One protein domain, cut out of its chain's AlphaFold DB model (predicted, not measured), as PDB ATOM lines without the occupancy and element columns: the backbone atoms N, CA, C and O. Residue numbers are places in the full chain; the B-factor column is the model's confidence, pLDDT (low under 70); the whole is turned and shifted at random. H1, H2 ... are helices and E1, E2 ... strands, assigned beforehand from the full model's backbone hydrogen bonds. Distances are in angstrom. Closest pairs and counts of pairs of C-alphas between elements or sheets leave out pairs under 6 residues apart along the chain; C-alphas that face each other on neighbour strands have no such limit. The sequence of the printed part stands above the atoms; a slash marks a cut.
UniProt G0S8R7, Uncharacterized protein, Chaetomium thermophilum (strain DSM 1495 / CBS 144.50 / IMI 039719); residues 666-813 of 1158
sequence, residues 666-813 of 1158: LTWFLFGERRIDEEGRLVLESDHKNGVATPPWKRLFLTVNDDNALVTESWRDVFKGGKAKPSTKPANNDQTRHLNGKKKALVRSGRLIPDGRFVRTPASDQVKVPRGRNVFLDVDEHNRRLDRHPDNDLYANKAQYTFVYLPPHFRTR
ATOM      1  N   LEU A 666      32.938  40.394 -28.628       89.19
ATOM      2  CA  LEU A 666      32.967  41.767 -29.132       89.19
ATOM      3  C   LEU A 666      33.782  42.701 -28.228       89.19
ATOM      4  O   LEU A 666      33.760  43.912 -28.447       89.19
ATOM      5  N   THR A 667      34.501  42.180 -27.228       88.56
ATOM      6  CA  THR A 667      35.154  43.005 -26.199       88.56
ATOM      7  C   THR A 667      36.205  43.932 -26.804       88.56
ATOM      8  O   THR A 667      36.212  45.127 -26.509       88.56
ATOM      9  N   TRP A 668      37.030  43.428 -27.726       87.69
ATOM     10  CA  TRP A 668      38.046  44.257 -28.382       87.69
ATOM     11  C   TRP A 668      37.426  45.341 -29.283       87.69
ATOM     12  O   TRP A 668      37.911  46.474 -29.312       87.69
ATOM     13  N   PHE A 669      36.309  45.045 -29.956       89.31
ATOM     14  CA  PHE A 669      35.606  46.028 -30.786       89.31
ATOM     15  C   PHE A 669      34.912  47.118 -29.966       89.31
ATOM     16  O   PHE A 669      35.086  48.297 -30.267       89.31
ATOM     17  N   LEU A 670      34.179  46.743 -28.916       88.62
ATOM     18  CA  LEU A 670      33.367  47.678 -28.134       88.62
ATOM     19  C   LEU A 670      34.156  48.443 -27.067       88.62
ATOM     20  O   LEU A 670      33.797  49.576 -26.775       88.62
ATOM     21  N   PHE A 671      35.207  47.855 -26.485       85.75
ATOM     22  CA  PHE A 671      35.931  48.437 -25.341       85.75
ATOM     23  C   PHE A 671      37.419  48.697 -25.596       85.75
ATOM     24  O   PHE A 671      38.073  49.313 -24.761       85.75
ATOM     25  N   GLY A 672      37.974  48.243 -26.727       79.88
ATOM     26  CA  GLY A 672      39.395  48.429 -27.052       79.88
ATOM     27  C   GLY A 672      40.361  47.514 -26.287       79.88
ATOM     28  O   GLY A 672      41.559  47.549 -26.546       79.88
ATOM     29  N   GLU A 673      39.861  46.658 -25.392       82.06
ATOM     30  CA  GLU A 673      40.668  45.682 -24.654       82.06
ATOM     31  C   GLU A 673      40.891  44.417 -25.496       82.06
ATOM     32  O   GLU A 673      39.947  43.687 -25.808       82.06
ATOM     33  N   ARG A 674      42.146  44.124 -25.847       83.50
ATOM     34  CA  ARG A 674      42.495  42.910 -26.595       83.50
ATOM     35  C   ARG A 674      42.506  41.679 -25.680       83.50
ATOM     36  O   ARG A 674      43.270  41.623 -24.718       83.50
ATOM     37  N   ARG A 675      41.689  40.676 -26.011       81.81
ATOM     38  CA  ARG A 675      41.510  39.418 -25.266       81.81
ATOM     39  C   ARG A 675      41.744  38.227 -26.202       81.81
ATOM     40  O   ARG A 675      41.029  38.066 -27.184       81.81
ATOM     41  N   ILE A 676      42.768  37.414 -25.925       80.94
ATOM     42  CA  ILE A 676      43.215  36.334 -26.834       80.94
ATOM     43  C   ILE A 676      42.197  35.185 -26.899       80.94
ATOM     44  O   ILE A 676      42.046  34.541 -27.934       80.94
ATOM     45  N   ASP A 677      41.465  34.956 -25.810       80.69
ATOM     46  CA  ASP A 677      40.371  33.986 -25.682       80.69
ATOM     47  C   ASP A 677      39.192  34.245 -26.643       80.69
ATOM     48  O   ASP A 677      38.406  33.336 -26.938       80.69
ATOM     49  N   GLU A 678      39.079  35.464 -27.177       82.75
ATOM     50  CA  GLU A 678      38.023  35.865 -28.113       82.75
ATOM     51  C   GLU A 678      38.432  35.761 -29.597       82.75
ATOM     52  O   GLU A 678      37.554  35.690 -30.460       82.75
ATOM     53  N   GLU A 679      39.734  35.679 -29.904       85.25
ATOM     54  CA  GLU A 679      40.307  35.672 -31.272       85.25
ATOM     55  C   GLU A 679      40.242  34.308 -32.000       85.25
ATOM     56  O   GLU A 679      40.896  34.097 -33.022       85.25
ATOM     57  N   GLY A 680      39.515  33.338 -31.453       83.25
ATOM     58  CA  GLY A 680      39.474  31.969 -31.968       83.25
ATOM     59  C   GLY A 680      38.638  31.067 -31.077       83.25
ATOM     60  O   GLY A 680      38.475  31.372 -29.905       83.25
ATOM     61  N   ARG A 681      38.056  29.963 -31.558       82.31
ATOM     62  CA  ARG A 681      37.295  29.012 -30.715       82.31
ATOM     63  C   ARG A 681      38.222  28.263 -29.752       82.31
ATOM     64  O   ARG A 681      39.189  27.648 -30.189       82.31
ATOM     65  N   LEU A 682      37.904  28.303 -28.455       81.25
ATOM     66  CA  LEU A 682      38.627  27.549 -27.429       81.25
ATOM     67  C   LEU A 682      38.158  26.092 -27.414       81.25
ATOM     68  O   LEU A 682      36.952  25.828 -27.423       81.25
ATOM     69  N   VAL A 683      39.110  25.163 -27.365       78.62
ATOM     70  CA  VAL A 683      38.861  23.716 -27.315       78.62
ATOM     71  C   VAL A 683      39.516  23.152 -26.059       78.62
ATOM     72  O   VAL A 683      40.701  23.371 -25.815       78.62
ATOM     73  N   LEU A 684      38.738  22.441 -25.240       72.69
ATOM     74  CA  LEU A 684      39.248  21.759 -24.049       72.69
ATOM     75  C   LEU A 684      40.109  20.559 -24.449       72.69
ATOM     76  O   LEU A 684      39.792  19.838 -25.391       72.69
ATOM     77  N   GLU A 685      41.154  20.285 -23.673       65.25
ATOM     78  CA  GLU A 685      42.050  19.149 -23.918       65.25
ATOM     79  C   GLU A 685      41.313  17.791 -23.868       65.25
ATOM     80  O   GLU A 685      41.665  16.857 -24.585       65.25
ATOM     81  N   SER A 686      40.228  17.704 -23.090       60.69
ATOM     82  CA  SER A 686      39.325  16.545 -23.048       60.69
ATOM     83  C   SER A 686      38.502  16.351 -24.330       60.69
ATOM     84  O   SER A 686      38.167  15.218 -24.660       60.69
ATOM     85  N   ASP A 687      38.181  17.430 -25.055       64.50
ATOM     86  CA  ASP A 687      37.435  17.402 -26.331       64.50
ATOM     87  C   ASP A 687      38.335  16.827 -27.447       64.50
ATOM     88  O   ASP A 687      37.893  16.041 -28.281       64.50
ATOM     89  N   HIS A 688      39.641  17.126 -27.390       62.00
ATOM     90  CA  HIS A 688      40.650  16.602 -28.319       62.00
ATOM     91  C   HIS A 688      40.981  15.116 -28.088       62.00
ATOM     92  O   HIS A 688      41.225  14.389 -29.045       62.00
ATOM     93  N   LYS A 689      40.983  14.658 -26.826       60.69
ATOM     94  CA  LYS A 689      41.326  13.270 -26.455       60.69
ATOM     95  C   LYS A 689      40.139  12.298 -26.522       60.69
ATOM     96  O   LYS A 689      40.348  11.140 -26.862       60.69
ATOM     97  N   ASN A 690      38.914  12.754 -26.226       58.00
ATOM     98  CA  ASN A 690      37.749  11.869 -26.068       58.00
ATOM     99  C   ASN A 690      36.647  12.064 -27.131       58.00
ATOM    100  O   ASN A 690      35.662  11.332 -27.100       58.00
ATOM    101  N   GLY A 691      36.752  13.044 -28.041       60.34
ATOM    102  CA  GLY A 691      35.777  13.269 -29.126       60.34
ATOM    103  C   GLY A 691      34.362  13.677 -28.681       60.34
ATOM    104  O   GLY A 691      33.451  13.753 -29.506       60.34
ATOM    105  N   VAL A 692      34.150  13.940 -27.387       62.12
ATOM    106  CA  VAL A 692      32.852  14.344 -26.831       62.12
ATOM    107  C   VAL A 692      32.748  15.866 -26.830       62.12
ATOM    108  O   VAL A 692      33.293  16.534 -25.949       62.12
ATOM    109  N   ALA A 693      31.972  16.398 -27.780       61.25
ATOM    110  CA  ALA A 693      31.707  17.826 -27.900       61.25
ATOM    111  C   ALA A 693      31.088  18.381 -26.608       61.25
ATOM    112  O   ALA A 693      29.960  18.052 -26.231       61.25
ATOM    113  N   THR A 694      31.813  19.266 -25.927       65.62
ATOM    114  CA  THR A 694      31.288  19.926 -24.727       65.62
ATOM    115  C   THR A 694      30.045  20.754 -25.057       65.62
ATOM    116  O   THR A 694      30.033  21.429 -26.095       65.62
ATOM    117  N   PRO A 695      29.033  20.793 -24.172       74.31
ATOM    118  CA  PRO A 695      27.815  21.538 -24.440       74.31
ATOM    119  C   PRO A 695      28.112  23.036 -24.642       74.31
ATOM    120  O   PRO A 695      28.946  23.607 -23.928       74.31
ATOM    121  N   PRO A 696      27.422  23.699 -25.589       71.44
ATOM    122  CA  PRO A 696      27.747  25.055 -26.036       71.44
ATOM    123  C   PRO A 696      27.692  26.108 -24.921       71.44
ATOM    124  O   PRO A 696      28.443  27.078 -24.963       71.44
ATOM    125  N   TRP A 697      26.876  25.902 -23.884       71.50
ATOM    126  CA  TRP A 697      26.794  26.816 -22.743       71.50
ATOM    127  C   TRP A 697      28.018  26.749 -21.816       71.50
ATOM    128  O   TRP A 697      28.418  27.777 -21.280       71.50
ATOM    129  N   LYS A 698      28.667  25.583 -21.659       71.12
ATOM    130  CA  LYS A 698      29.909  25.469 -20.867       71.12
ATOM    131  C   LYS A 698      31.080  26.167 -21.556       71.12
ATOM    132  O   LYS A 698      31.951  26.704 -20.882       71.12
ATOM    133  N   ARG A 699      31.063  26.221 -22.893       72.00
ATOM    134  CA  ARG A 699      32.080  26.917 -23.694       72.00
ATOM    135  C   ARG A 699      32.086  28.435 -23.475       72.00
ATOM    136  O   ARG A 699      33.131  29.050 -23.635       72.00
ATOM    137  N   LEU A 700      30.960  29.029 -23.062       71.00
ATOM    138  CA  LEU A 700      30.851  30.462 -22.745       71.00
ATOM    139  C   LEU A 700      31.579  30.869 -21.451       71.00
ATOM    140  O   LEU A 700      31.831  32.054 -21.249       71.00
ATOM    141  N   PHE A 701      31.904  29.912 -20.576       73.75
ATOM    142  CA  PHE A 701      32.597  30.155 -19.302       73.75
ATOM    143  C   PHE A 701      34.077  29.746 -19.333       73.75
ATOM    144  O   PHE A 701      34.726  29.735 -18.289       73.75
ATOM    145  N   LEU A 702      34.610  29.394 -20.508       76.75
ATOM    146  CA  LEU A 702      36.022  29.060 -20.675       76.75
ATOM    147  C   LEU A 702      36.850  30.326 -20.857       76.75
ATOM    148  O   LEU A 702      36.577  31.133 -21.744       76.75
ATOM    149  N   THR A 703      37.894  30.456 -20.048       77.94
ATOM    150  CA  THR A 703      38.850  31.564 -20.111       77.94
ATOM    151  C   THR A 703      40.275  31.032 -20.068       77.94
ATOM    152  O   THR A 703      40.531  29.966 -19.503       77.94
ATOM    153  N   VAL A 704      41.212  31.774 -20.654       77.19
ATOM    154  CA  VAL A 704      42.639  31.431 -20.626       77.19
ATOM    155  C   VAL A 704      43.301  32.163 -19.462       77.19
ATOM    156  O   VAL A 704      43.279  33.392 -19.424       77.19
ATOM    157  N   ASN A 705      43.883  31.411 -18.525       74.50
ATOM    158  CA  ASN A 705      44.629  31.976 -17.400       74.50
ATOM    159  C   ASN A 705      46.008  32.513 -17.848       74.50
ATOM    160  O   ASN A 705      46.437  32.332 -18.997       74.50
ATOM    161  N   ASP A 706      46.732  33.168 -16.944       68.81
ATOM    162  CA  ASP A 706      48.083  33.664 -17.215       68.81
ATOM    163  C   ASP A 706      49.062  32.537 -17.583       68.81
ATOM    164  O   ASP A 706      49.832  32.705 -18.529       68.81
ATOM    165  N   ASP A 707      48.873  31.338 -17.023       67.56
ATOM    166  CA  ASP A 707      49.657  30.121 -17.305       67.56
ATOM    167  C   ASP A 707      49.275  29.374 -18.607       67.56
ATOM    168  O   ASP A 707      49.596  28.198 -18.776       67.56
ATOM    169  N   ASN A 708      48.536  29.999 -19.537       69.81
ATOM    170  CA  ASN A 708      48.025  29.366 -20.774       69.81
ATOM    171  C   ASN A 708      47.120  28.130 -20.559       69.81
ATOM    172  O   ASN A 708      46.841  27.373 -21.499       69.81
ATOM    173  N   ALA A 709      46.641  27.919 -19.332       71.94
ATOM    174  CA  ALA A 709      45.677  26.881 -18.988       71.94
ATOM    175  C   ALA A 709      44.233  27.361 -19.212       71.94
ATOM    176  O   ALA A 709      43.905  28.528 -18.982       71.94
ATOM    177  N   LEU A 710      43.365  26.448 -19.653       73.00
ATOM    178  CA  LEU A 710      41.926  26.687 -19.781       73.00
ATOM    179  C   LEU A 710      41.262  26.458 -18.422       73.00
ATOM    180  O   LEU A 710      41.274  25.341 -17.911       73.00
ATOM    181  N   VAL A 711      40.673  27.509 -17.857       75.06
ATOM    182  CA  VAL A 711      39.939  27.458 -16.586       75.06
ATOM    183  C   VAL A 711      38.468  27.775 -16.849       75.06
ATOM    184  O   VAL A 711      38.142  28.612 -17.693       75.06
ATOM    185  N   THR A 712      37.570  27.086 -16.145       70.75
ATOM    186  CA  THR A 712      36.143  27.422 -16.115       70.75
ATOM    187  C   THR A 712      35.905  28.471 -15.038       70.75
ATOM    188  O   THR A 712      36.155  28.191 -13.864       70.75
ATOM    189  N   GLU A 713      35.409  29.651 -15.404       70.31
ATOM    190  CA  GLU A 713      35.043  30.657 -14.403       70.31
ATOM    191  C   GLU A 713      33.854  30.186 -13.549       70.31
ATOM    192  O   GLU A 713      32.849  29.680 -14.057       70.31
ATOM    193  N   SER A 714      33.958  30.390 -12.233       70.31
ATOM    194  CA  SER A 714      32.847  30.206 -11.298       70.31
ATOM    195  C   SER A 714      31.911  31.414 -11.327       70.31
ATOM    196  O   SER A 714      32.343  32.545 -11.548       70.31
ATOM    197  N   TRP A 715      30.629  31.212 -11.001       64.44
ATOM    198  CA  TRP A 715      29.644  32.295 -10.863       64.44
ATOM    199  C   TRP A 715      30.122  33.429  -9.945       64.44
ATOM    200  O   TRP A 715      29.785  34.583 -10.181       64.44
ATOM    201  N   ARG A 716      30.944  33.133  -8.931       68.50
ATOM    202  CA  ARG A 716      31.512  34.152  -8.030       68.50
ATOM    203  C   ARG A 716      32.545  35.057  -8.704       68.50
ATOM    204  O   ARG A 716      32.633  36.224  -8.336       68.50
ATOM    205  N   ASP A 717      33.298  34.548  -9.672       64.50
ATOM    206  CA  ASP A 717      34.326  35.321 -10.378       64.50
ATOM    207  C   ASP A 717      33.698  36.206 -11.463       64.50
ATOM    208  O   ASP A 717      34.123  37.345 -11.668       64.50
ATOM    209  N   VAL A 718      32.568  35.762 -12.026       64.56
ATOM    210  CA  VAL A 718      31.724  36.544 -12.946       64.56
ATOM    211  C   VAL A 718      31.182  37.834 -12.300       64.56
ATOM    212  O   VAL A 718      31.031  38.846 -12.987       64.56
ATOM    213  N   PHE A 719      30.931  37.841 -10.985       63.91
ATOM    214  CA  PHE A 719      30.484  39.035 -10.249       63.91
ATOM    215  C   PHE A 719      31.628  39.958  -9.781       63.91
ATOM    216  O   PHE A 719      31.355  41.066  -9.324       63.91
ATOM    217  N   LYS A 720      32.901  39.548  -9.898       60.94
ATOM    218  CA  LYS A 720      34.066  40.363  -9.485       60.94
ATOM    219  C   LYS A 720      34.640  41.229 -10.612       60.94
ATOM    220  O   LYS A 720      35.226  42.275 -10.338       60.94
ATOM    221  N   GLY A 721      34.493  40.814 -11.872       52.41
ATOM    222  CA  GLY A 721      35.038  41.532 -13.027       52.41
ATOM    223  C   GLY A 721      34.124  42.661 -13.508       52.41
ATOM    224  O   GLY A 721      33.146  42.395 -14.198       52.41
ATOM    225  N   GLY A 722      34.431  43.922 -13.179       51.94
ATOM    226  CA  GLY A 722      33.620  45.050 -13.667       51.94
ATOM    227  C   GLY A 722      34.102  46.478 -13.394       51.94
ATOM    228  O   GLY A 722      33.375  47.404 -13.726       51.94
ATOM    229  N   LYS A 723      35.287  46.694 -12.801       47.00
ATOM    230  CA  LYS A 723      35.701  48.035 -12.329       47.00
ATOM    231  C   LYS A 723      36.714  48.790 -13.203       47.00
ATOM    232  O   LYS A 723      36.991  49.946 -12.922       47.00
ATOM    233  N   ALA A 724      37.285  48.185 -14.243       50.31
ATOM    234  CA  ALA A 724      38.300  48.866 -15.057       50.31
ATOM    235  C   ALA A 724      37.647  49.736 -16.145       50.31
ATOM    236  O   ALA A 724      36.854  49.207 -16.919       50.31
ATOM    237  N   LYS A 725      37.991  51.030 -16.232       50.44
ATOM    238  CA  LYS A 725      37.599  51.963 -17.316       50.44
ATOM    239  C   LYS A 725      38.107  51.440 -18.679       50.44
ATOM    240  O   LYS A 725      39.172  50.821 -18.708       50.44
ATOM    241  N   PRO A 726      37.384  51.611 -19.808       52.09
ATOM    242  CA  PRO A 726      37.895  51.210 -21.123       52.09
ATOM    243  C   PRO A 726      39.213  51.936 -21.433       52.09
ATOM    244  O   PRO A 726      39.312  53.151 -21.256       52.09
ATOM    245  N   SER A 727      40.233  51.198 -21.882       48.41
ATOM    246  CA  SER A 727      41.515  51.794 -22.271       48.41
ATOM    247  C   SER A 727      41.335  52.601 -23.555       48.41
ATOM    248  O   SER A 727      41.109  52.043 -24.626       48.41
ATOM    249  N   THR A 728      41.461  53.924 -23.456       47.56
ATOM    250  CA  THR A 728      41.512  54.842 -24.606       47.56
ATOM    251  C   THR A 728      42.869  54.824 -25.307       47.56
ATOM    252  O   THR A 728      42.986  55.311 -26.429       47.56
ATOM    253  N   LYS A 729      43.900  54.250 -24.671       50.88
ATOM    254  CA  LYS A 729      45.237  54.140 -25.251       50.88
ATOM    255  C   LYS A 729      45.309  52.909 -26.164       50.88
ATOM    256  O   LYS A 729      44.898  51.826 -25.731       50.88
ATOM    257  N   PRO A 730      45.824  53.043 -27.404       54.72
ATOM    258  CA  PRO A 730      46.138  51.886 -28.233       54.72
ATOM    259  C   PRO A 730      47.098  50.978 -27.461       54.72
ATOM    260  O   PRO A 730      48.000  51.469 -26.780       54.72
ATOM    261  N   ALA A 731      46.878  49.662 -27.527       56.78
ATOM    262  CA  ALA A 731      47.736  48.693 -26.854       56.78
ATOM    263  C   ALA A 731      49.204  48.981 -27.196       56.78
ATOM    264  O   ALA A 731      49.545  49.123 -28.373       56.78
ATOM    265  N   ASN A 732      50.059  49.081 -26.173       62.38
ATOM    266  CA  ASN A 732      51.477  49.354 -26.376       62.38
ATOM    267  C   ASN A 732      52.062  48.315 -27.358       62.38
ATOM    268  O   ASN A 732      51.650  47.145 -27.348       62.38
ATOM    269  N   ASN A 733      52.995  48.721 -28.224       65.56
ATOM    270  CA  ASN A 733      53.561  47.831 -29.247       65.56
ATOM    271  C   ASN A 733      54.154  46.559 -28.609       65.56
ATOM    272  O   ASN A 733      54.008  45.465 -29.162       65.56
ATOM    273  N   ASP A 734      54.721  46.678 -27.407       68.69
ATOM    274  CA  ASP A 734      55.297  45.560 -26.652       68.69
ATOM    275  C   ASP A 734      54.235  44.632 -26.048       68.69
ATOM    276  O   ASP A 734      54.351  43.408 -26.140       68.69
ATOM    277  N   GLN A 735      53.131  45.187 -25.536       73.69
ATOM    278  CA  GLN A 735      51.993  44.398 -25.059       73.69
ATOM    279  C   GLN A 735      51.358  43.606 -26.212       73.69
ATOM    280  O   GLN A 735      51.050  42.423 -26.076       73.69
ATOM    281  N   THR A 736      51.226  44.229 -27.384       72.62
ATOM    282  CA  THR A 736      50.693  43.586 -28.594       72.62
ATOM    283  C   THR A 736      51.598  42.444 -29.072       72.62
ATOM    284  O   THR A 736      51.092  41.382 -29.447       72.62
ATOM    285  N   ARG A 737      52.928  42.616 -29.008       77.12
ATOM    286  CA  ARG A 737      53.913  41.561 -29.315       77.12
ATOM    287  C   ARG A 737      53.820  40.384 -28.343       77.12
ATOM    288  O   ARG A 737      53.779  39.241 -28.796       77.12
ATOM    289  N   HIS A 738      53.716  40.652 -27.041       81.81
ATOM    290  CA  HIS A 738      53.548  39.612 -26.023       81.81
ATOM    291  C   HIS A 738      52.255  38.805 -26.237       81.81
ATOM    292  O   HIS A 738      52.281  37.574 -26.271       81.81
ATOM    293  N   LEU A 739      51.132  39.489 -26.483       79.69
ATOM    294  CA  LEU A 739      49.846  38.839 -26.754       79.69
ATOM    295  C   LEU A 739      49.873  38.012 -28.052       79.69
ATOM    296  O   LEU A 739      49.333  36.906 -28.083       79.69
ATOM    297  N   ASN A 740      50.559  38.489 -29.097       83.56
ATOM    298  CA  ASN A 740      50.785  37.717 -30.325       83.56
ATOM    299  C   ASN A 740      51.605  36.442 -30.062       83.56
ATOM    300  O   ASN A 740      51.296  35.389 -30.622       83.56
ATOM    301  N   GLY A 741      52.619  36.512 -29.194       82.50
ATOM    302  CA  GLY A 741      53.384  35.344 -28.746       82.50
ATOM    303  C   GLY A 741      52.511  34.325 -28.007       82.50
ATOM    304  O   GLY A 741      52.503  33.144 -28.362       82.50
ATOM    305  N   LYS A 742      51.699  34.795 -27.051       82.75
ATOM    306  CA  LYS A 742      50.759  33.966 -26.275       82.75
ATOM    307  C   LYS A 742      49.709  33.300 -27.178       82.75
ATOM    308  O   LYS A 742      49.475  32.098 -27.069       82.75
ATOM    309  N   LYS A 743      49.155  34.030 -28.154       84.38
ATOM    310  CA  LYS A 743      48.251  33.474 -29.175       84.38
ATOM    311  C   LYS A 743      48.918  32.366 -29.991       84.38
ATOM    312  O   LYS A 743      48.347  31.286 -30.122       84.38
ATOM    313  N   LYS A 744      50.128  32.601 -30.512       84.94
ATOM    314  CA  LYS A 744      50.872  31.599 -31.298       84.94
ATOM    315  C   LYS A 744      51.127  30.319 -30.499       84.94
ATOM    316  O   LYS A 744      50.987  29.231 -31.053       84.94
ATOM    317  N   ALA A 745      51.438  30.435 -29.206       83.75
ATOM    318  CA  ALA A 745      51.590  29.285 -28.315       83.75
ATOM    319  C   ALA A 745      50.277  28.490 -28.163       83.75
ATOM    320  O   ALA A 745      50.282  27.264 -28.279       83.75
ATOM    321  N   LEU A 746      49.143  29.178 -27.992       81.94
ATOM    322  CA  LEU A 746      47.823  28.547 -27.863       81.94
ATOM    323  C   LEU A 746      47.363  27.859 -29.155       81.94
ATOM    324  O   LEU A 746      46.853  26.739 -29.097       81.94
ATOM    325  N   VAL A 747      47.603  28.480 -30.313       84.81
ATOM    326  CA  VAL A 747      47.309  27.881 -31.626       84.81
ATOM    327  C   VAL A 747      48.187  26.651 -31.864       84.81
ATOM    328  O   VAL A 747      47.675  25.600 -32.242       84.81
ATOM    329  N   ARG A 748      49.495  26.733 -31.567       84.44
ATOM    330  CA  ARG A 748      50.416  25.587 -31.683       84.44
ATOM    331  C   ARG A 748      50.019  24.431 -30.761       84.44
ATOM    332  O   ARG A 748      50.170  23.279 -31.144       84.44
ATOM    333  N   SER A 749      49.489  24.731 -29.574       80.06
ATOM    334  CA  SER A 749      48.985  23.719 -28.635       80.06
ATOM    335  C   SER A 749      47.630  23.106 -29.026       80.06
ATOM    336  O   SER A 749      47.127  22.254 -28.301       80.06
ATOM    337  N   GLY A 750      46.999  23.559 -30.118       75.19
ATOM    338  CA  GLY A 750      45.671  23.100 -30.549       75.19
ATOM    339  C   GLY A 750      44.508  23.553 -29.652       75.19
ATOM    340  O   GLY A 750      43.364  23.181 -29.895       75.19
ATOM    341  N   ARG A 751      44.775  24.373 -28.625       78.69
ATOM    342  CA  ARG A 751      43.779  24.861 -27.652       78.69
ATOM    343  C   ARG A 751      42.933  26.028 -28.177       78.69
ATOM    344  O   ARG A 751      41.863  26.296 -27.633       78.69
ATOM    345  N   LEU A 752      43.399  26.716 -29.224       84.50
ATOM    346  CA  LEU A 752      42.725  27.849 -29.866       84.50
ATOM    347  C   LEU A 752      42.691  27.652 -31.387       84.50
ATOM    348  O   LEU A 752      43.738  27.639 -32.031       84.50
ATOM    349  N   ILE A 753      41.491  27.554 -31.962       84.94
ATOM    350  CA  ILE A 753      41.286  27.530 -33.418       84.94
ATOM    351  C   ILE A 753      40.984  28.965 -33.869       84.94
ATOM    352  O   ILE A 753      39.905  29.457 -33.534       84.94
ATOM    353  N   PRO A 754      41.888  29.654 -34.591       83.69
ATOM    354  CA  PRO A 754      41.647  31.026 -35.022       83.69
ATOM    355  C   PRO A 754      40.435  31.083 -35.964       83.69
ATOM    356  O   PRO A 754      40.345  30.321 -36.926       83.69
ATOM    357  N   ASP A 755      39.494  31.977 -35.671       85.38
ATOM    358  CA  ASP A 755      38.367  32.324 -36.538       85.38
ATOM    359  C   ASP A 755      38.303  33.853 -36.705       85.38
ATOM    360  O   ASP A 755      39.012  34.560 -36.007       85.38
ATOM    361  N   GLY A 756      37.533  34.387 -37.662       85.75
ATOM    362  CA  GLY A 756      37.346  35.841 -37.830       85.75
ATOM    363  C   GLY A 756      38.372  36.566 -38.716       85.75
ATOM    364  O   GLY A 756      39.099  35.946 -39.488       85.75
ATOM    365  N   ARG A 757      38.365  37.906 -38.656       89.88
ATOM    366  CA  ARG A 757      39.234  38.793 -39.457       89.88
ATOM    367  C   ARG A 757      39.669  40.027 -38.667       89.88
ATOM    368  O   ARG A 757      38.961  40.455 -37.758       89.88
ATOM    369  N   PHE A 758      40.790  40.634 -39.043       89.38
ATOM    370  CA  PHE A 758      41.278  41.876 -38.444       89.38
ATOM    371  C   PHE A 758      40.965  43.065 -39.346       89.38
ATOM    372  O   PHE A 758      41.068  42.967 -40.566       89.38
ATOM    373  N   VAL A 759      40.553  44.189 -38.756       89.81
ATOM    374  CA  VAL A 759      40.154  45.383 -39.508       89.81
ATOM    375  C   VAL A 759      40.635  46.668 -38.829       89.81
ATOM    376  O   VAL A 759      40.792  46.728 -37.606       89.81
ATOM    377  N   ARG A 760      40.817  47.733 -39.613       88.19
ATOM    378  CA  ARG A 760      40.891  49.106 -39.097       88.19
ATOM    379  C   ARG A 760      39.477  49.688 -39.030       88.19
ATOM    380  O   ARG A 760      38.727  49.646 -40.005       88.19
ATOM    381  N   THR A 761      39.120  50.209 -37.861       88.94
ATOM    382  CA  THR A 761      37.818  50.822 -37.533       88.94
ATOM    383  C   THR A 761      38.020  52.278 -37.121       88.94
ATOM    384  O   THR A 761      39.117  52.592 -36.664       88.94
ATOM    385  N   PRO A 762      37.015  53.163 -37.223       88.94
ATOM    386  CA  PRO A 762      37.123  54.515 -36.685       88.94
ATOM    387  C   PRO A 762      37.530  54.523 -35.199       88.94
ATOM    388  O   PRO A 762      37.047  53.719 -34.394       88.94
ATOM    389  N   ALA A 763      38.452  55.416 -34.849       83.25
ATOM    390  CA  ALA A 763      38.951  55.625 -33.490       83.25
ATOM    391  C   ALA A 763      38.218  56.763 -32.756       83.25
ATOM    392  O   ALA A 763      38.226  56.806 -31.528       83.25
ATOM    393  N   SER A 764      37.562  57.658 -33.502       81.81
ATOM    394  CA  SER A 764      36.726  58.744 -32.982       81.81
ATOM    395  C   SER A 764      35.352  58.718 -33.651       81.81
ATOM    396  O   SER A 764      35.235  58.340 -34.820       81.81
ATOM    397  N   ASP A 765      34.313  59.120 -32.918       77.44
ATOM    398  CA  ASP A 765      32.945  59.227 -33.444       77.44
ATOM    399  C   ASP A 765      32.788  60.411 -34.422       77.44
ATOM    400  O   ASP A 765      31.819  60.474 -35.172       77.44
ATOM    401  N   GLN A 766      33.778  61.312 -34.476       75.12
ATOM    402  CA  GLN A 766      33.806  62.491 -35.353       75.12
ATOM    403  C   GLN A 766      34.312  62.196 -36.779       75.12
ATOM    404  O   GLN A 766      34.327  63.076 -37.640       75.12
ATOM    405  N   VAL A 767      34.751  60.965 -37.069       77.44
ATOM    406  CA  VAL A 767      35.333  60.630 -38.379       77.44
ATOM    407  C   VAL A 767      34.249  60.614 -39.465       77.44
ATOM    408  O   VAL A 767      33.431  59.698 -39.559       77.44
ATOM    409  N   LYS A 768      34.276  61.622 -40.344       72.88
ATOM    410  CA  LYS A 768      33.371  61.744 -41.498       72.88
ATOM    411  C   LYS A 768      33.823  60.798 -42.622       72.88
ATOM    412  O   LYS A 768      34.720  61.117 -43.397       72.88
ATOM    413  N   VAL A 769      33.190  59.627 -42.731       77.62
ATOM    414  CA  VAL A 769      33.460  58.673 -43.824       77.62
ATOM    415  C   VAL A 769      32.779  59.155 -45.121       77.62
ATOM    416  O   VAL A 769      31.553  59.303 -45.140       77.62
ATOM    417  N   PRO A 770      33.522  59.399 -46.219       75.06
ATOM    418  CA  PRO A 770      32.937  59.835 -47.486       75.06
ATOM    419  C   PRO A 770      32.051  58.745 -48.108       75.06
ATOM    420  O   PRO A 770      32.306  57.545 -47.975       75.06
ATOM    421  N   ARG A 771      30.994  59.167 -48.815       69.19
ATOM    422  CA  ARG A 771      30.023  58.250 -49.437       69.19
ATOM    423  C   ARG A 771      30.720  57.342 -50.458       69.19
ATOM    424  O   ARG A 771      31.435  57.831 -51.324       69.19
ATOM    425  N   GLY A 772      30.486  56.033 -50.360       72.12
ATOM    426  CA  GLY A 772      31.042  55.023 -51.271       72.12
ATOM    427  C   GLY A 772      32.328  54.332 -50.795       72.12
ATOM    428  O   GLY A 772      32.739  53.365 -51.427       72.12
ATOM    429  N   ARG A 773      32.944  54.761 -49.679       80.88
ATOM    430  CA  ARG A 773      34.076  54.048 -49.054       80.88
ATOM    431  C   ARG A 773      33.624  53.130 -47.914       80.88
ATOM    432  O   ARG A 773      32.702  53.457 -47.168       80.88
ATOM    433  N   ASN A 774      34.298  51.988 -47.761       82.88
ATOM    434  CA  ASN A 774      34.009  51.031 -46.692       82.88
ATOM    435  C   ASN A 774      34.480  51.564 -45.335       82.88
ATOM    436  O   ASN A 774      35.600  52.042 -45.189       82.88
ATOM    437  N   VAL A 775      33.634  51.448 -44.314       84.69
ATOM    438  CA  VAL A 775      33.970  51.884 -42.945       84.69
ATOM    439  C   VAL A 775      35.053  50.994 -42.331       84.69
ATOM    440  O   VAL A 775      35.913  51.479 -41.601       84.69
ATOM    441  N   PHE A 776      35.016  49.700 -42.650       87.94
ATOM    442  CA  PHE A 776      35.982  48.709 -42.195       87.94
ATOM    443  C   PHE A 776      36.963  48.392 -43.315       87.94
ATOM    444  O   PHE A 776      36.541  48.012 -44.409       87.94
ATOM    445  N   LEU A 777      38.251  48.542 -43.019       86.75
ATOM    446  CA  LEU A 777      39.338  48.145 -43.905       86.75
ATOM    447  C   LEU A 777      39.954  46.851 -43.386       86.75
ATOM    448  O   LEU A 777      40.428  46.831 -42.251       86.75
ATOM    449  N   ASP A 778      39.973  45.801 -44.202       88.19
ATOM    450  CA  ASP A 778      40.544  44.515 -43.810       88.19
ATOM    451  C   ASP A 778      42.086  44.603 -43.770       88.19
ATOM    452  O   ASP A 778      42.749  45.099 -44.689       88.19
ATOM    453  N   VAL A 779      42.666  44.128 -42.668       87.50
ATOM    454  CA  VAL A 779      44.115  44.107 -42.427       87.50
ATOM    455  C   VAL A 779      44.560  42.752 -41.880       87.50
ATOM    456  O   VAL A 779      43.759  41.968 -41.382       87.50
ATOM    457  N   ASP A 780      45.853  42.476 -41.975       84.31
ATOM    458  CA  ASP A 780      46.484  41.304 -41.370       84.31
ATOM    459  C   ASP A 780      46.754  41.507 -39.858       84.31
ATOM    460  O   ASP A 780      46.672  42.627 -39.343       84.31
ATOM    461  N   GLU A 781      47.139  40.445 -39.140       81.75
ATOM    462  CA  GLU A 781      47.448  40.451 -37.693       81.75
ATOM    463  C   GLU A 781      48.525  41.475 -37.294       81.75
ATOM    464  O   GLU A 781      48.574  41.943 -36.156       81.75
ATOM    465  N   HIS A 782      49.390  41.839 -38.242       79.06
ATOM    466  CA  HIS A 782      50.463  42.822 -38.081       79.06
ATOM    467  C   HIS A 782      50.025  44.245 -38.476       79.06
ATOM    468  O   HIS A 782      50.872  45.113 -38.684       79.06
ATOM    469  N   ASN A 783      48.712  44.477 -38.610       82.38
ATOM    470  CA  ASN A 783      48.093  45.737 -39.030       82.38
ATOM    471  C   ASN A 783      48.547  46.220 -40.425       82.38
ATOM    472  O   ASN A 783      48.635  47.423 -40.682       82.38
ATOM    473  N   ARG A 784      48.842  45.286 -41.339       81.31
ATOM    474  CA  ARG A 784      49.184  45.575 -42.745       81.31
ATOM    475  C   ARG A 784      47.952  45.419 -43.633       81.31
ATOM    476  O   ARG A 784      47.176  44.492 -43.430       81.31
ATOM    477  N   ARG A 785      47.769  46.305 -44.614       83.94
ATOM    478  CA  ARG A 785      46.629  46.256 -45.547       83.94
ATOM    479  C   ARG A 785      46.670  45.009 -46.430       83.94
ATOM    480  O   ARG A 785      47.722  44.671 -46.968       83.94
ATOM    481  N   LEU A 786      45.511  44.380 -46.624       82.00
ATOM    482  CA  LEU A 786      45.333  43.273 -47.575       82.00
ATOM    483  C   LEU A 786      45.160  43.772 -49.025       82.00
ATOM    484  O   LEU A 786      45.555  43.082 -49.962       82.00
ATOM    485  N   ASP A 787      44.675  45.004 -49.209       73.00
ATOM    486  CA  ASP A 787      44.265  45.563 -50.512       73.00
ATOM    487  C   ASP A 787      45.413  46.038 -51.431       73.00
ATOM    488  O   ASP A 787      45.155  46.650 -52.461       73.00
ATOM    489  N   ARG A 788      46.687  45.807 -51.073       67.06
ATOM    490  CA  ARG A 788      47.905  46.184 -51.844       67.06
ATOM    491  C   ARG A 788      48.042  47.666 -52.273       67.06
ATOM    492  O   ARG A 788      49.014  48.005 -52.942       67.06
ATOM    493  N   HIS A 789      47.138  48.556 -51.866       74.94
ATOM    494  CA  HIS A 789      47.238  50.008 -52.062       74.94
ATOM    495  C   HIS A 789      48.203  50.673 -51.053       74.94
ATOM    496  O   HIS A 789      48.286  50.214 -49.907       74.94
ATOM    497  N   PRO A 790      48.899  51.766 -51.434       69.12
ATOM    498  CA  PRO A 790      49.833  52.475 -50.553       69.12
ATOM    499  C   PRO A 790      49.137  53.075 -49.317       69.12
ATOM    500  O   PRO A 790      47.989  53.511 -49.373       69.12
ATOM    501  N   ASP A 791      49.832  53.091 -48.177       66.75
ATOM    502  CA  ASP A 791      49.321  53.502 -46.854       66.75
ATOM    503  C   ASP A 791      49.372  55.046 -46.669       66.75
ATOM    504  O   ASP A 791      49.885  55.542 -45.674       66.75
ATOM    505  N   ASN A 792      48.864  55.816 -47.645       69.06
ATOM    506  CA  ASN A 792      48.836  57.297 -47.615       69.06
ATOM    507  C   ASN A 792      47.405  57.888 -47.613       69.06
ATOM    508  O   ASN A 792      47.198  59.073 -47.856       69.06
ATOM    509  N   ASP A 793      46.402  57.041 -47.370       72.06
ATOM    510  CA  ASP A 793      44.980  57.398 -47.392       72.06
ATOM    511  C   ASP A 793      44.432  57.712 -45.984       72.06
ATOM    512  O   ASP A 793      45.094  57.511 -44.967       72.06
ATOM    513  N   LEU A 794      43.149  58.088 -45.911       74.44
ATOM    514  CA  LEU A 794      42.358  58.289 -44.681       74.44
ATOM    515  C   LEU A 794      42.576  57.201 -43.595       74.44
ATOM    516  O   LEU A 794      42.582  57.496 -42.405       74.44
ATOM    517  N   TYR A 795      42.786  55.944 -44.001       75.25
ATOM    518  CA  TYR A 795      42.952  54.789 -43.106       75.25
ATOM    519  C   TYR A 795      44.362  54.627 -42.507       75.25
ATOM    520  O   TYR A 795      44.585  53.696 -41.725       75.25
ATOM    521  N   ALA A 796      45.323  55.467 -42.901       71.56
ATOM    522  CA  ALA A 796      46.685  55.469 -42.364       71.56
ATOM    523  C   ALA A 796      46.806  56.329 -41.093       71.56
ATOM    524  O   ALA A 796      47.696  56.105 -40.268       71.56
ATOM    525  N   ASN A 797      45.886  57.282 -40.899       78.50
ATOM    526  CA  ASN A 797      45.897  58.163 -39.741       78.50
ATOM    527  C   ASN A 797      45.483  57.407 -38.465       78.50
ATOM    528  O   ASN A 797      44.305  57.108 -38.254       78.50
ATOM    529  N   LYS A 798      46.456  57.140 -37.584       70.12
ATOM    530  CA  LYS A 798      46.258  56.444 -36.297       70.12
ATOM    531  C   LYS A 798      45.333  57.191 -35.330       70.12
ATOM    532  O   LYS A 798      44.765  56.556 -34.446       70.12
ATOM    533  N   ALA A 799      45.171  58.508 -35.484       72.81
ATOM    534  CA  ALA A 799      44.224  59.287 -34.686       72.81
ATOM    535  C   ALA A 799      42.769  59.061 -35.134       72.81
ATOM    536  O   ALA A 799      41.848  59.155 -34.327       72.81
ATOM    537  N   GLN A 800      42.553  58.731 -36.412       80.00
ATOM    538  CA  GLN A 800      41.221  58.537 -36.992       80.00
ATOM    539  C   GLN A 800      40.817  57.062 -37.080       80.00
ATOM    540  O   GLN A 800      39.629  56.764 -36.994       80.00
ATOM    541  N   TYR A 801      41.770  56.134 -37.211       85.56
ATOM    542  CA  TYR A 801      41.508  54.697 -37.323       85.56
ATOM    543  C   TYR A 801      42.348  53.868 -36.347       85.56
ATOM    544  O   TYR A 801      43.541  54.092 -36.169       85.56
ATOM    545  N   THR A 802      41.723  52.848 -35.759       85.75
ATOM    546  CA  THR A 802      42.329  51.915 -34.804       85.75
ATOM    547  C   THR A 802      42.129  50.457 -35.217       85.75
ATOM    548  O   THR A 802      41.130  50.093 -35.846       85.75
ATOM    549  N   PHE A 803      43.109  49.622 -34.873       86.75
ATOM    550  CA  PHE A 803      43.206  48.208 -35.232       86.75
ATOM    551  C   PHE A 803      42.424  47.316 -34.260       86.75
ATOM    552  O   PHE A 803      42.613  47.396 -33.043       86.75
ATOM    553  N   VAL A 804      41.542  46.470 -34.798       88.44
ATOM    554  CA  VAL A 804      40.578  45.676 -34.024       88.44
ATOM    555  C   VAL A 804      40.296  44.330 -34.700       88.44
ATOM    556  O   VAL A 804      40.312  44.217 -35.923       88.44
ATOM    557  N   TYR A 805      39.966  43.309 -33.911       89.19
ATOM    558  CA  TYR A 805      39.467  42.016 -34.390       89.19
ATOM    559  C   TYR A 805      37.932  41.955 -34.492       89.19
ATOM    560  O   TYR A 805      37.222  42.383 -33.579       89.19
ATOM    561  N   LEU A 806      37.420  41.368 -35.581       90.62
ATOM    562  CA  LEU A 806      35.997  41.108 -35.815       90.62
ATOM    563  C   LEU A 806      35.714  39.592 -35.878       90.62
ATOM    564  O   LEU A 806      36.240  38.908 -36.764       90.62
ATOM    565  N   PRO A 807      34.817  39.063 -35.022       89.69
ATOM    566  CA  PRO A 807      34.423  37.656 -35.061       89.69
ATOM    567  C   PRO A 807      33.540  37.322 -36.286       89.69
ATOM    568  O   PRO A 807      32.913  38.213 -36.876       89.69
ATOM    569  N   PRO A 808      33.403  36.030 -36.656       87.88
ATOM    570  CA  PRO A 808      32.527  35.613 -37.751       87.88
ATOM    571  C   PRO A 808      31.053  35.946 -37.464       87.88
ATOM    572  O   PRO A 808      30.600  35.914 -36.316       87.88
ATOM    573  N   HIS A 809      30.291  36.255 -38.519       89.19
ATOM    574  CA  HIS A 809      28.899  36.736 -38.447       89.19
ATOM    575  C   HIS A 809      28.701  37.988 -37.568       89.19
ATOM    576  O   HIS A 809      27.669  38.144 -36.914       89.19
ATOM    577  N   PHE A 810      29.668  38.910 -37.589       89.50
ATOM    578  CA  PHE A 810      29.686  40.162 -36.821       89.50
ATOM    579  C   PHE A 810      28.339  40.907 -36.745       89.50
ATOM    580  O   PHE A 810      27.903  41.264 -35.655       89.50
ATOM    581  N   ARG A 811      27.635  41.076 -37.877       90.44
ATOM    582  CA  ARG A 811      26.335  41.776 -37.922       90.44
ATOM    583  C   ARG A 811      25.288  41.124 -37.014       90.44
ATOM    584  O   ARG A 811      24.645  41.814 -36.237       90.44
ATOM    585  N   THR A 812      25.164  39.795 -37.065       91.75
ATOM    586  CA  THR A 812      24.203  39.054 -36.228       91.75
ATOM    587  C   THR A 812      24.542  39.167 -34.747       91.75
ATOM    588  O   THR A 812      23.650  39.375 -33.930       91.75
ATOM    589  N   ARG A 813      25.834  39.123 -34.398       92.06
ATOM    590  CA  ARG A 813      26.294  39.272 -33.014       92.06
ATOM    591  C   ARG A 813      25.993  40.664 -32.472       92.06
ATOM    592  O   ARG A 813      25.544  40.760 -31.341       92.06
TER     593      ARG A 813
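Overview. This is residues 666 to 813 of the 1158 residues of an uncharacterized protein of Chaetomium thermophilum (strain DSM 1495 / CBS 144.50 / IMI 039719) (UniProt G0S8R7). A small three-stranded sheet, E6, E5 and E7, has the short helix H1 over E7, while E4 runs on into E5 and pairs with E1 as a second, two-stranded patch beside residues 743 to 747 of the long helix H5. The hairpin E2 and E3 lies beyond E1, and long loops reach out past the three-stranded sheet, with residues 788 to 793 sticking out, as residues 719 to 724 do before H5. The printed part has 148 residues, with six named helices and seven named strands in the order H1 E1 H2 H3 E2 E3 H4 H5 E4 E5 E6 E7 H6; the three sheets are antiparallel. The class is mixed, helices and strands, with 66 residues in named elements, under half. It is only just compact, close to loose, with a radius of gyration of the C-alphas of 17.3 A and spans of 51 by 35 by 33 A.

Along the chain. Find C-alpha 757 at (39.234, 38.793, -39.457); from there E5, residues 757 to 762, runs 16.1 A. Beside it are E6, residues 777 to 779, and E7, residues 801 to 806, 14.7 A long. H1 is residues 667 to 671. Look next at E4, residues 752 to 754, and E1, residues 680 to 682. H5, residues 733 to 748, runs 22.6 A from C-alpha 733 at (53.561, 47.831, -29.247). Then find H2 at residues 685 to 690, H3 at 696 to 699, E2 at 702 to 704, E3 at 710 to 712 and H4 at 715 to 718. H6, residues 810 to 813, ends at C-alpha 813, (26.294, 39.272, -33.014).

Arrangement. In the sheet E6 - E5 - E7, look for N 759 and O 804 at 2.8 A, and for N 760 and O 777 at 2.8 A; E5 and E6 form a hairpin. H1 is on this sheet at a height of 8.5 A, with Phe 669 and Val 804 its closest C-alphas to E7, 5.9 A. E4 runs on into E5 at 66 degrees. E1 and E4 are antiparallel, with N 681 and O 753 at 2.8 A. The closest C-alphas of H5 and E4 are those of Leu 746 and Leu 752, 5.5 A; H5 and E1 are near each other. In the hairpin E2 and E3, N 703 and O 711 are 3.0 A apart. The closest C-alphas of E1 and E2, Leu 682 and Leu 702, are 7.4 A apart, and those of E1 and H3, Leu 682 and Arg 699, 7.6 A. H2, H4 and H6 touch no helix and are not on the three-stranded sheet. In H1, H2 and H5 every O i to N i+4 pair is within hydrogen-bond range; H3, H4 and H6 are too short for such a pair.

Size, cuts and confidence. The C-alphas farthest apart, of Asn 690 and Pro 770, are 52.8 A apart. The printed part has no cut. The links H4 to H5, E5 to E6 and E6 to E7 are long. The mean pLDDT of the printed part is 75.9; 38 residues are under 70, among them residues 685 to 694 and 715 to 734.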